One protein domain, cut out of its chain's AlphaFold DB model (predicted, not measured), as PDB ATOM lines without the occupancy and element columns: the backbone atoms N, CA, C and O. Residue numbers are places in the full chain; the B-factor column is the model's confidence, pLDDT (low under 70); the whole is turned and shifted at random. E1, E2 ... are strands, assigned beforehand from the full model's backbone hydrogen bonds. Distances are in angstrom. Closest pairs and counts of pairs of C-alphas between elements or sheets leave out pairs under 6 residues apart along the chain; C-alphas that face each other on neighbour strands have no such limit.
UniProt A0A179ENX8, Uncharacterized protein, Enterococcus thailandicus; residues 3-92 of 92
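AT A GLANCE: This is residues 3 to 92 of the 92 residues of an uncharacterized protein of Enterococcus thailandicus (UniProt A0A179ENX8). The domain is a slender, twisted sandwich of two antiparallel sheets, E4 E5 E6 E7 and E1 E2 E3, whose long strands run nearly in line with one another, the strands of one sheet at 14 degrees to those of the other. Along one side, the edge strands E3 and E4 come close. The printed part has 90 residues, with seven named strands in the order E1 to E7 and no named helix, class all strand. It is only just compact, close to loose, with a radius of gyration of the C-alphas of 14.2 A, and its outline is a rod of 48 by 23 by 18 A.

HOW THE PARTS SIT: The larger sheet has the order E4, residues 39 to 49, E5, residues 58 to 68, E6, residues 71 to 82, and E7, residues 85 to 91. It is a meander, each strand the antiparallel neighbour of the one before, and is twisted. In the hairpin E4 and E5, N 41 and O 65 are 2.9 A apart; in E5 and E6, N 66 and O 73 are 2.8 A apart; in E6 and E7, N 80 and O 87 are 2.8 A apart. The second meander is E1, residues 3 to 5, E2, residues 8 to 17, and E3, residues 25 to 36. In the hairpin E1 and E2, N 5 and O 8 are 2.9 A apart; in E2 and E3, N 11 and O 33 are 2.8 A apart. The sheets form a sandwich, two sheets face to face, with the parts that face each other 8.0 A centre to centre and best planes 31 degrees apart. The closest C-alphas of E3 and E4 are those of Ile 29 and Gly 46, 5.2 A apart. Those of E2 and E6 are Leu 10 and Leu 77, 7.1 A. E2 and E4 are near each other. E2 and E7 are apart, as are E3 and E7.

IN THESE COORDINATES: E4 measures 27.4 A from first to last C-alpha, E5 31.7 A, E6 34.7 A and E7 20.0 A, ending at C-alpha 91 (228.140, 153.688, 155.026). E1 begins at C-alpha 3 (235.989, 150.616, 153.680) and measures 6.9 A. E2 measures 29.6 A. E3 measures 31.1 A and bends by 62 degrees at residue 28.

THE WHOLE: The C-alphas farthest apart, those of Gly 21 and Asn 70, are 48.8 A apart. The printed part has no cut and no long link; the links E2 to E3 and E4 to E5 are short, the others tight. The mean pLDDT of the printed part is 95.3, and no printed residue is under 70.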
ATOM      1  N   GLY A   3     236.802 149.531 153.151       95.62
ATOM      2  CA  GLY A   3     235.989 150.616 153.680       95.62
ATOM      3  C   GLY A   3     236.672 151.186 154.915       95.62
ATOM      4  O   GLY A   3     237.153 150.418 155.746       95.62
ATOM      5  N   LEU A   4     236.719 152.510 155.036       96.31
ATOM      6  CA  LEU A   4     237.428 153.202 156.111       96.31
ATOM      7  C   LEU A   4     236.486 154.175 156.815       96.31
ATOM      8  O   LEU A   4     235.857 154.995 156.156       96.31
ATOM      9  N   TYR A   5     236.435 154.120 158.144       95.12
ATOM     10  CA  TYR A   5     235.694 155.074 158.964       95.12
ATOM     11  C   TYR A   5     236.461 155.411 160.235       95.12
ATOM     12  O   TYR A   5     236.681 154.541 161.063       95.12
ATOM     13  N   SER A   6     236.832 156.675 160.442       91.38
ATOM     14  CA  SER A   6     237.385 157.152 161.726       91.38
ATOM     15  C   SER A   6     238.517 156.280 162.318       91.38
ATOM     16  O   SER A   6     238.549 156.023 163.519       91.38
ATOM     17  N   GLY A   7     239.442 155.796 161.479       92.88
ATOM     18  CA  GLY A   7     240.543 154.921 161.915       92.88
ATOM     19  C   GLY A   7     240.167 153.444 162.106       92.88
ATOM     20  O   GLY A   7     240.988 152.674 162.602       92.88
ATOM     21  N   PHE A   8     238.954 153.047 161.726       96.31
ATOM     22  CA  PHE A   8     238.499 151.668 161.564       96.31
ATOM     23  C   PHE A   8     238.498 151.281 160.079       96.31
ATOM     24  O   PHE A   8     238.109 152.077 159.223       96.31
ATOM     25  N   GLU A   9     238.904 150.052 159.779       97.56
ATOM     26  CA  GLU A   9     238.886 149.455 158.447       97.56
ATOM     27  C   GLU A   9     238.040 148.180 158.446       97.56
ATOM     28  O   GLU A   9     238.209 147.313 159.302       97.56
ATOM     29  N   LEU A  10     237.170 148.046 157.442       97.81
ATOM     30  CA  LEU A  10     236.470 146.809 157.102       97.81
ATOM     31  C   LEU A  10     236.905 146.374 155.704       97.81
ATOM     32  O   LEU A  10     236.869 147.160 154.756       97.81
ATOM     33  N   VAL A  11     237.293 145.111 155.567       98.06
ATOM     34  CA  VAL A  11     237.802 144.533 154.324       98.06
ATOM     35  C   VAL A  11     237.143 143.197 154.044       98.06
ATOM     36  O   VAL A  11     236.901 142.404 154.947       98.06
ATOM     37  N   PHE A  12     236.906 142.918 152.766       98.31
ATOM     38  CA  PHE A  12     236.619 141.569 152.288       98.31
ATOM     39  C   PHE A  12     237.091 141.377 150.845       98.31
ATOM     40  O   PHE A  12     237.459 142.332 150.148       98.31
ATOM     41  N   LYS A  13     237.072 140.127 150.383       98.25
ATOM     42  CA  LYS A  13     237.300 139.735 148.990       98.25
ATOM     43  C   LYS A  13     236.007 139.212 148.372       98.25
ATOM     44  O   LYS A  13     235.162 138.653 149.073       98.25
ATOM     45  N   ALA A  14     235.870 139.397 147.066       97.75
ATOM     46  CA  ALA A  14     234.739 138.895 146.308       97.75
ATOM     47  C   ALA A  14     235.217 138.300 144.988       97.75
ATOM     48  O   ALA A  14     236.109 138.866 144.357       97.75
ATOM     49  N   ASP A  15     234.577 137.209 144.582       97.31
ATOM     50  CA  ASP A  15     234.670 136.678 143.225       97.31
ATOM     51  C   ASP A  15     233.337 137.003 142.533       97.31
ATOM     52  O   ASP A  15     232.271 136.833 143.137       97.31
ATOM     53  N   TYR A  16     233.388 137.499 141.299       95.69
ATOM     54  CA  TYR A  16     232.194 137.818 140.524       95.69
ATOM     55  C   TYR A  16     232.405 137.524 139.045       95.69
ATOM     56  O   TYR A  16     233.522 137.607 138.530       95.69
ATOM     57  N   THR A  17     231.305 137.224 138.371       94.12
ATOM     58  CA  THR A  17     231.264 136.978 136.938       94.12
ATOM     59  C   THR A  17     230.501 138.118 136.290       94.12
ATOM     60  O   THR A  17     229.350 138.368 136.653       94.12
ATOM     61  N   SER A  18     231.142 138.788 135.330       89.06
ATOM     62  CA  SER A  18     230.460 139.738 134.457       89.06
ATOM     63  C   SER A  18     230.251 139.143 133.075       89.06
ATOM     64  O   SER A  18     231.180 138.574 132.491       89.06
ATOM     65  N   VAL A  19     229.025 139.240 132.565       84.88
ATOM     66  CA  VAL A  19     228.649 138.677 131.267       84.88
ATOM     67  C   VAL A  19     228.089 139.789 130.401       84.88
ATOM     68  O   VAL A  19     226.925 140.142 130.524       84.88
ATOM     69  N   LYS A  20     228.902 140.272 129.459       79.31
ATOM     70  CA  LYS A  20     228.526 141.366 128.559       79.31
ATOM     71  C   LYS A  20     227.186 141.099 127.866       79.31
ATOM     72  O   LYS A  20     227.076 140.162 127.070       79.31
ATOM     73  N   GLY A  21     226.192 141.947 128.134       75.19
ATOM     74  CA  GLY A  21     224.842 141.824 127.566       75.19
ATOM     75  C   GLY A  21     223.958 140.747 128.212       75.19
ATOM     76  O   GLY A  21     222.949 140.352 127.626       75.19
ATOM     77  N   ASN A  22     224.325 140.254 129.393       85.75
ATOM     78  CA  ASN A  22     223.528 139.357 130.227       85.75
ATOM     79  C   ASN A  22     223.688 139.766 131.702       85.75
ATOM     80  O   ASN A  22     224.285 140.788 132.000       85.75
ATOM     81  N   TYR A  23     223.124 138.981 132.616       87.56
ATOM     82  CA  TYR A  23     223.129 139.290 134.035       87.56
ATOM     83  C   TYR A  23     224.410 138.836 134.742       87.56
ATOM     84  O   TYR A  23     224.662 137.631 134.870       87.56
ATOM     85  N   ASP A  24     225.139 139.810 135.269       92.50
ATOM     86  CA  ASP A  24     226.242 139.686 136.210       92.50
ATOM     87  C   ASP A  24     225.844 138.977 137.525       92.50
ATOM     88  O   ASP A  24     224.696 139.011 137.995       92.50
ATOM     89  N   GLN A  25     226.816 138.334 138.172       96.00
ATOM     90  CA  GLN A  25     226.597 137.658 139.451       96.00
ATOM     91  C   GLN A  25     227.806 137.728 140.377       96.00
ATOM     92  O   GLN A  25     228.952 137.771 139.937       96.00
ATOM     93  N   ILE A  26     227.537 137.692 141.679       97.50
ATOM     94  CA  ILE A  26     228.544 137.516 142.722       97.50
ATOM     95  C   ILE A  26     228.599 136.031 143.054       97.50
ATOM     96  O   ILE A  26     227.608 135.450 143.496       97.50
ATOM     97  N   ASP A  27     229.771 135.438 142.876       96.69
ATOM     98  CA  ASP A  27     229.994 134.018 143.114       96.69
ATOM     99  C   ASP A  27     230.370 133.767 144.575       96.69
ATOM    100  O   ASP A  27     229.944 132.778 145.175       96.69
ATOM    101  N   ARG A  28     231.173 134.665 145.169       97.62
ATOM    102  CA  ARG A  28     231.651 134.532 146.554       97.62
ATOM    103  C   ARG A  28     231.882 135.876 147.224       97.62
ATOM    104  O   ARG A  28     232.341 136.824 146.598       97.62
ATOM    105  N   ILE A  29     231.668 135.896 148.539       98.00
ATOM    106  CA  ILE A  29     232.146 136.925 149.469       98.00
ATOM    107  C   ILE A  29     232.905 136.194 150.574       98.00
ATOM    108  O   ILE A  29     232.350 135.293 151.203       98.00
ATOM    109  N   TYR A  30     234.173 136.534 150.786       98.12
ATOM    110  CA  TYR A  30     235.053 135.794 151.691       98.12
ATOM    111  C   TYR A  30     236.146 136.676 152.295       98.12
ATOM    112  O   TYR A  30     236.352 137.820 151.889       98.12
ATOM    113  N   SER A  31     236.847 136.129 153.293       97.56
ATOM    114  CA  SER A  31     237.923 136.822 154.015       97.56
ATOM    115  C   SER A  31     237.484 138.174 154.589       97.56
ATOM    116  O   SER A  31     238.226 139.151 154.502       97.56
ATOM    117  N   VAL A  32     236.270 138.228 155.149       97.75
ATOM    118  CA  VAL A  32     235.781 139.399 155.881       97.75
ATOM    119  C   VAL A  32     236.654 139.590 157.115       97.75
ATOM    120  O   VAL A  32     236.789 138.676 157.928       97.75
ATOM    121  N   ASN A  33     237.270 140.757 157.229       97.69
ATOM    122  CA  ASN A  33     238.159 141.112 158.322       97.69
ATOM    123  C   ASN A  33     237.996 142.596 158.656       97.69
ATOM    124  O   ASN A  33     237.594 143.389 157.805       97.69
ATOM    125  N   TRP A  34     238.317 142.972 159.885       97.25
ATOM    126  CA  TRP A  34     238.279 144.356 160.323       97.25
ATOM    127  C   TRP A  34     239.375 144.647 161.337       97.25
ATOM    128  O   TRP A  34     239.789 143.779 162.105       97.25
ATOM    129  N   ALA A  35     239.845 145.888 161.340       96.62
ATOM    130  CA  ALA A  35     240.909 146.342 162.221       96.62
ATOM    131  C   ALA A  35     240.752 147.829 162.548       96.62
ATOM    132  O   ALA A  35     240.017 148.555 161.883       96.62
ATOM    133  N   GLY A  36     241.476 148.288 163.567       95.00
ATOM    134  CA  GLY A  36     241.560 149.701 163.921       95.00
ATOM    135  C   GLY A  36     240.818 150.064 165.202       95.00
ATOM    136  O   GLY A  36     240.682 149.252 166.114       95.00
ATOM    137  N   VAL A  37     240.411 151.329 165.287       94.75
ATOM    138  CA  VAL A  37     239.848 151.928 166.503       94.75
ATOM    139  C   VAL A  37     238.425 151.432 166.762       94.75
ATOM    140  O   VAL A  37     237.627 151.304 165.837       94.75
ATOM    141  N   GLY A  38     238.082 151.220 168.034       94.25
ATOM    142  CA  GLY A  38     236.757 150.757 168.449       94.25
ATOM    143  C   GLY A  38     236.565 149.252 168.305       94.25
ATOM    144  O   GLY A  38     237.474 148.512 167.948       94.25
ATOM    145  N   ASN A  39     235.357 148.800 168.624       95.31
ATOM    146  CA  ASN A  39     234.956 147.404 168.525       95.31
ATOM    147  C   ASN A  39     233.879 147.260 167.458       95.31
ATOM    148  O   ASN A  39     232.868 147.966 167.488       95.31
ATOM    149  N   PHE A  40     234.085 146.319 166.544       96.88
ATOM    150  CA  PHE A  40     233.112 145.984 165.519       96.88
ATOM    151  C   PHE A  40     232.492 144.620 165.794       96.88
ATOM    152  O   PHE A  40     233.190 143.613 165.906       96.88
ATOM    153  N   SER A  41     231.167 144.607 165.871       97.31
ATOM    154  CA  SER A  41     230.365 143.398 166.000       97.31
ATOM    155  C   SER A  41     229.689 143.122 164.666       97.31
ATOM    156  O   SER A  41     228.781 143.853 164.259       97.31
ATOM    157  N   LEU A  42     230.135 142.070 163.981       97.56
ATOM    158  CA  LEU A  42     229.543 141.633 162.723       97.56
ATOM    159  C   LEU A  42     228.082 141.206 162.939       97.56
ATOM    160  O   LEU A  42     227.793 140.388 163.809       97.56
ATOM    161  N   ILE A  43     227.167 141.751 162.136       97.94
ATOM    162  CA  ILE A  43     225.731 141.426 162.168       97.94
ATOM    163  C   ILE A  43     225.372 140.504 161.005       97.94
ATOM    164  O   ILE A  43     224.656 139.523 161.181       97.94
ATOM    165  N   SER A  44     225.854 140.820 159.803       97.81
ATOM    166  CA  SER A  44     225.625 139.994 158.624       97.81
ATOM    167  C   SER A  44     226.804 140.066 157.668       97.81
ATOM    168  O   SER A  44     227.475 141.091 157.548       97.81
ATOM    169  N   GLN A  45     227.034 138.963 156.962       98.12
ATOM    170  CA  GLN A  45     227.984 138.900 155.864       98.12
ATOM    171  C   GLN A  45     227.526 137.915 154.795       98.12
ATOM    172  O   GLN A  45     226.729 137.017 155.072       98.12
ATOM    173  N   GLY A  46     228.090 138.052 153.602       97.94
ATOM    174  CA  GLY A  46     227.895 137.122 152.500       97.94
ATOM    175  C   GLY A  46     227.172 137.757 151.324       97.94
ATOM    176  O   GLY A  46     227.166 138.975 151.146       97.94
ATOM    177  N   ILE A  47     226.588 136.902 150.495       98.38
ATOM    178  CA  ILE A  47     225.820 137.302 149.321       98.38
ATOM    179  C   ILE A  47     224.368 137.496 149.754       98.38
ATOM    180  O   ILE A  47     223.731 136.559 150.228       98.38
ATOM    181  N   PHE A  48     223.836 138.703 149.573       97.81
ATOM    182  CA  PHE A  48     222.429 139.003 149.861       97.81
ATOM    183  C   PHE A  48     221.570 138.882 148.604       97.81
ATOM    184  O   PHE A  48     220.390 138.543 148.675       97.81
ATOM    185  N   ARG A  49     222.177 139.139 147.443       97.19
ATOM    186  CA  ARG A  49     221.574 138.942 146.132       97.19
ATOM    187  C   ARG A  49     222.634 138.478 145.152       97.19
ATOM    188  O   ARG A  49     223.524 139.246 144.804       97.19
ATOM    189  N   ALA A  50     222.539 137.219 144.739       95.75
ATOM    190  CA  ALA A  50     223.588 136.574 143.959       95.75
ATOM    191  C   ALA A  50     223.674 137.085 142.521       95.75
ATOM    192  O   ALA A  50     224.774 137.229 142.008       95.75
ATOM    193  N   LYS A  51     222.537 137.381 141.886       95.62
ATOM    194  CA  LYS A  51     222.463 137.706 140.460       95.62
ATOM    195  C   LYS A  51     221.695 138.999 140.233       95.62
ATOM    196  O   LYS A  51     220.703 139.248 140.926       95.62
ATOM    197  N   GLU A  52     222.159 139.814 139.292       93.69
ATOM    198  CA  GLU A  52     221.420 140.998 138.872       93.69
ATOM    199  C   GLU A  52     220.176 140.619 138.052       93.69
ATOM    200  O   GLU A  52     220.034 139.499 137.556       93.69
ATOM    201  N   GLN A  53     219.248 141.561 137.930       93.12
ATOM    202  CA  GLN A  53     218.077 141.472 137.064       93.12
ATOM    203  C   GLN A  53     217.781 142.852 136.471       93.12
ATOM    204  O   GLN A  53     218.302 143.859 136.938       93.12
ATOM    205  N   SER A  54     216.859 142.924 135.505       89.62
ATOM    206  CA  SER A  54     216.476 144.158 134.794       89.62
ATOM    207  C   SER A  54     216.118 145.368 135.679       89.62
ATOM    208  O   SER A  54     216.057 146.481 135.164       89.62
ATOM    209  N   GLY A  55     215.842 145.183 136.974       90.75
ATOM    210  CA  GLY A  55     215.523 146.268 137.907       90.75
ATOM    211  C   GLY A  55     216.505 146.438 139.065       90.75
ATOM    212  O   GLY A  55     216.270 147.289 139.922       90.75
ATOM    213  N   TYR A  56     217.553 145.615 139.167       93.50
ATOM    214  CA  TYR A  56     218.454 145.658 140.315       93.50
ATOM    215  C   TYR A  56     219.790 144.944 140.099       93.50
ATOM    216  O   TYR A  56     219.861 143.935 139.409       93.50
ATOM    217  N   SER A  57     220.824 145.386 140.816       96.81
ATOM    218  CA  SER A  57     222.131 144.725 140.860       96.81
ATOM    219  C   SER A  57     222.198 143.541 141.830       96.81
ATOM    220  O   SER A  57     221.438 143.462 142.805       96.81
ATOM    221  N   ALA A  58     223.148 142.636 141.586       97.44
ATOM    222  CA  ALA A  58     223.640 141.704 142.595       97.44
ATOM    223  C   ALA A  58     224.368 142.486 143.698       97.44
ATOM    224  O   ALA A  58     225.018 143.496 143.416       97.44
ATOM    225  N   TYR A  59     224.274 142.036 144.953       97.94
ATOM    226  CA  TYR A  59     225.047 142.638 146.037       97.94
ATOM    227  C   TYR A  59     225.337 141.688 147.202       97.94
ATOM    228  O   TYR A  59     224.570 140.775 147.528       97.94
ATOM    229  N   GLY A  60     226.462 141.943 147.856       98.44
ATOM    230  CA  GLY A  60     226.955 141.203 149.010       98.44
ATOM    231  C   GLY A  60     228.030 141.996 149.742       98.44
ATOM    232  O   GLY A  60     228.474 143.033 149.263       98.44
ATOM    233  N   GLY A  61     228.452 141.538 150.912       98.44
ATOM    234  CA  GLY A  61     229.504 142.194 151.688       98.44
ATOM    235  C   GLY A  61     229.329 141.940 153.172       98.44
ATOM    236  O   GLY A  61     228.971 140.827 153.554       98.44
ATOM    237  N   ALA A  62     229.569 142.956 153.999       98.44
ATOM    238  CA  ALA A  62     229.470 142.853 155.450       98.44
ATOM    239  C   ALA A  62     228.824 144.098 156.072       98.44
ATOM    240  O   ALA A  62     229.032 145.227 155.624       98.44
ATOM    241  N   LYS A  63     228.049 143.879 157.134       98.19
ATOM    242  CA  LYS A  63     227.424 144.909 157.965       98.19
ATOM    243  C   LYS A  63     227.621 144.566 159.431       98.19
ATOM    244  O   LYS A  63     227.521 143.403 159.825       98.19
ATOM    245  N   GLY A  64     227.829 145.583 160.254       97.69
ATOM    246  CA  GLY A  64     227.954 145.409 161.693       97.69
ATOM    247  C   GLY A  64     227.741 146.691 162.479       97.69
ATOM    248  O   GLY A  64     227.527 147.768 161.917       97.69
ATOM    249  N   ALA A  65     227.776 146.547 163.797       97.94
ATOM    250  CA  ALA A  65     227.759 147.664 164.727       97.94
ATOM    251  C   ALA A  65     229.196 148.011 165.121       97.94
ATOM    252  O   ALA A  65     229.914 147.170 165.659       97.94
ATOM    253  N   TRP A  66     229.596 149.251 164.872       97.88
ATOM    254  CA  TRP A  66     230.852 149.811 165.342       97.88
ATOM    255  C   TRP A  66     230.607 150.654 166.590       97.88
ATOM    256  O   TRP A  66     229.729 151.522 166.598       97.88
ATOM    257  N   ASN A  67     231.381 150.392 167.638       97.00
ATOM    258  CA  ASN A  67     231.285 151.082 168.914       97.00
ATOM    259  C   ASN A  67     232.650 151.635 169.313       97.00
ATOM    260  O   ASN A  67     233.626 150.887 169.403       97.00
ATOM    261  N   PHE A  68     232.714 152.928 169.607       96.19
ATOM    262  CA  PHE A  68     233.913 153.563 170.138       96.19
ATOM    263  C   PHE A  68     233.535 154.656 171.132       96.19
ATOM    264  O   PHE A  68     232.779 155.573 170.803       96.19
ATOM    265  N   SER A  69     234.071 154.564 172.354       93.81
ATOM    266  CA  SER A  69     233.653 155.418 173.471       93.81
ATOM    267  C   SER A  69     232.122 155.357 173.645       93.81
ATOM    268  O   SER A  69     231.563 154.265 173.707       93.81
ATOM    269  N   ASN A  70     231.434 156.500 173.666       94.94
ATOM    270  CA  ASN A  70     229.977 156.594 173.799       94.94
ATOM    271  C   ASN A  70     229.226 156.623 172.451       94.94
ATOM    272  O   ASN A  70     228.044 156.964 172.415       94.94
ATOM    273  N   ILE A  71     229.894 156.319 171.333       93.25
ATOM    274  CA  ILE A  71     229.302 156.346 169.989       93.25
ATOM    275  C   ILE A  71     229.040 154.917 169.517       93.25
ATOM    276  O   ILE A  71     229.946 154.084 169.522       93.25
ATOM    277  N   SER A  72     227.818 154.667 169.041       95.19
ATOM    278  CA  SER A  72     227.430 153.438 168.345       95.19
ATOM    279  C   SER A  72     226.893 153.774 166.956       95.19
ATOM    280  O   SER A  72     226.015 154.630 166.815       95.19
ATOM    281  N   LYS A  73     227.430 153.126 165.918       95.88
ATOM    282  CA  LYS A  73     227.042 153.326 164.515       95.88
ATOM    283  C   LYS A  73     226.858 151.989 163.810       95.88
ATOM    284  O   LYS A  73     227.639 151.063 163.995       95.88
ATOM    285  N   SER A  74     225.857 151.908 162.938       97.31
ATOM    286  CA  SER A  74     225.749 150.806 161.979       97.31
ATOM    287  C   SER A  74     226.599 151.132 160.756       97.31
ATOM    288  O   SER A  74     226.249 152.042 160.003       97.31
ATOM    289  N   LEU A  75     227.655 150.359 160.524       97.81
ATOM    290  CA  LEU A  75     228.494 150.477 159.332       97.81
ATOM    291  C   LEU A  75     228.245 149.301 158.390       97.81
ATOM    292  O   LEU A  75     227.906 148.195 158.823       97.81
ATOM    293  N   TYR A  76     228.410 149.540 157.095       98.19
ATOM    294  CA  TYR A  76     228.412 148.479 156.098       98.19
ATOM    295  C   TYR A  76     229.371 148.800 154.964       98.19
ATOM    296  O   TYR A  76     229.546 149.958 154.585       98.19
ATOM    297  N   LEU A  77     229.926 147.738 154.392       98.62
ATOM    298  CA  LEU A  77     230.667 147.758 153.146       98.62
ATOM    299  C   LEU A  77     230.067 146.681 152.250       98.62
ATOM    300  O   LEU A  77     230.133 145.490 152.572       98.62
ATOM    301  N   TYR A  78     229.482 147.097 151.137       98.50
ATOM    302  CA  TYR A  78     228.909 146.211 150.141       98.50
ATOM    303  C   TYR A  78     229.604 146.371 148.801       98.50
ATOM    304  O   TYR A  78     230.071 147.440 148.415       98.50
ATOM    305  N   PHE A  79     229.630 145.263 148.087       98.31
ATOM    306  CA  PHE A  79     229.978 145.172 146.694       98.31
ATOM    307  C   PHE A  79     228.713 144.974 145.887       98.31
ATOM    308  O   PHE A  79     227.848 144.179 146.269       98.31
ATOM    309  N   ARG A  80     228.621 145.689 144.774       97.81
ATOM    310  CA  ARG A  80     227.515 145.608 143.835       97.81
ATOM    311  C   ARG A  80     228.053 145.324 142.446       97.81
ATOM    312  O   ARG A  80     229.085 145.873 142.065       97.81
ATOM    313  N   VAL A  81     227.330 144.488 141.711       96.25
ATOM    314  CA  VAL A  81     227.604 144.223 140.297       96.25
ATOM    315  C   VAL A  81     226.307 144.306 139.517       96.25
ATOM    316  O   VAL A  81     225.293 143.735 139.933       96.25
ATOM    317  N   GLY A  82     226.346 145.035 138.414       94.75
ATOM    318  CA  GLY A  82     225.305 145.018 137.412       94.75
ATOM    319  C   GLY A  82     225.502 146.036 136.299       94.75
ATOM    320  O   GLY A  82     226.319 146.953 136.419       94.75
ATOM    321  N   ASN A  83     224.727 145.891 135.228       91.06
ATOM    322  CA  ASN A  83     224.861 146.659 133.987       91.06
ATOM    323  C   ASN A  83     226.312 146.682 133.469       91.06
ATOM    324  O   ASN A  83     226.824 147.750 133.130       91.06
ATOM    325  N   ASP A  84     226.988 145.530 133.469       88.00
ATOM    326  CA  ASP A  84     228.396 145.381 133.079       88.00
ATOM    327  C   ASP A  84     229.373 146.218 133.940       88.00
ATOM    328  O   ASP A  84     230.492 146.536 133.524       88.00
ATOM    329  N   THR A  85     228.963 146.613 135.151       91.06
ATOM    330  CA  THR A  85     229.765 147.440 136.064       91.06
ATOM    331  C   THR A  85     229.812 146.864 137.470       91.06
ATOM    332  O   THR A  85     228.908 146.169 137.924       91.06
ATOM    333  N   ALA A  86     230.882 147.186 138.192       94.31
ATOM    334  CA  ALA A  86     231.092 146.764 139.566       94.31
ATOM    335  C   ALA A  86     231.471 147.972 140.427       94.31
ATOM    336  O   ALA A  86     232.325 148.770 140.037       94.31
ATOM    337  N   TRP A  87     230.842 148.125 141.591       96.56
ATOM    338  CA  TRP A  87     231.075 149.272 142.467       96.56
ATOM    339  C   TRP A  87     230.908 148.934 143.947       96.56
ATOM    340  O   TRP A  87     230.373 147.892 144.329       96.56
ATOM    341  N   ILE A  88     231.404 149.837 144.789       97.06
ATOM    342  CA  ILE A  88     231.280 149.758 146.243       97.06
ATOM    343  C   ILE A  88     230.102 150.632 146.682       97.06
ATOM    344  O   ILE A  88     229.930 151.745 146.193       97.06
ATOM    345  N   ASP A  89     229.307 150.118 147.613       97.44
ATOM    346  CA  ASP A  89     228.243 150.835 148.310       97.44
ATOM    347  C   ASP A  89     228.480 150.699 149.814       97.44
ATOM    348  O   ASP A  89     228.533 149.587 150.343       97.44
ATOM    349  N   SER A  90     228.686 151.813 150.507       97.12
ATOM    350  CA  SER A  90     229.130 151.793 151.898       97.12
ATOM    351  C   SER A  90     228.599 152.962 152.707       97.12
ATOM    352  O   SER A  90     228.581 154.094 152.233       97.12
ATOM    353  N   ASN A  91     228.289 152.688 153.971       96.00
ATOM    354  CA  ASN A  91     228.140 153.688 155.026       96.00
ATOM    355  C   ASN A  91     229.283 153.490 156.018       96.00
ATOM    356  O   ASN A  91     229.055 153.078 157.158       96.00
ATOM    357  N   MET A  92     230.499 153.644 155.503       91.50
ATOM    358  CA  MET A  92     231.724 153.716 156.286       91.50
ATOM    359  C   MET A  92     231.969 155.192 156.524       91.50
ATOM    360  O   MET A  92     232.184 155.932 155.543       91.50
TER     361      MET A  92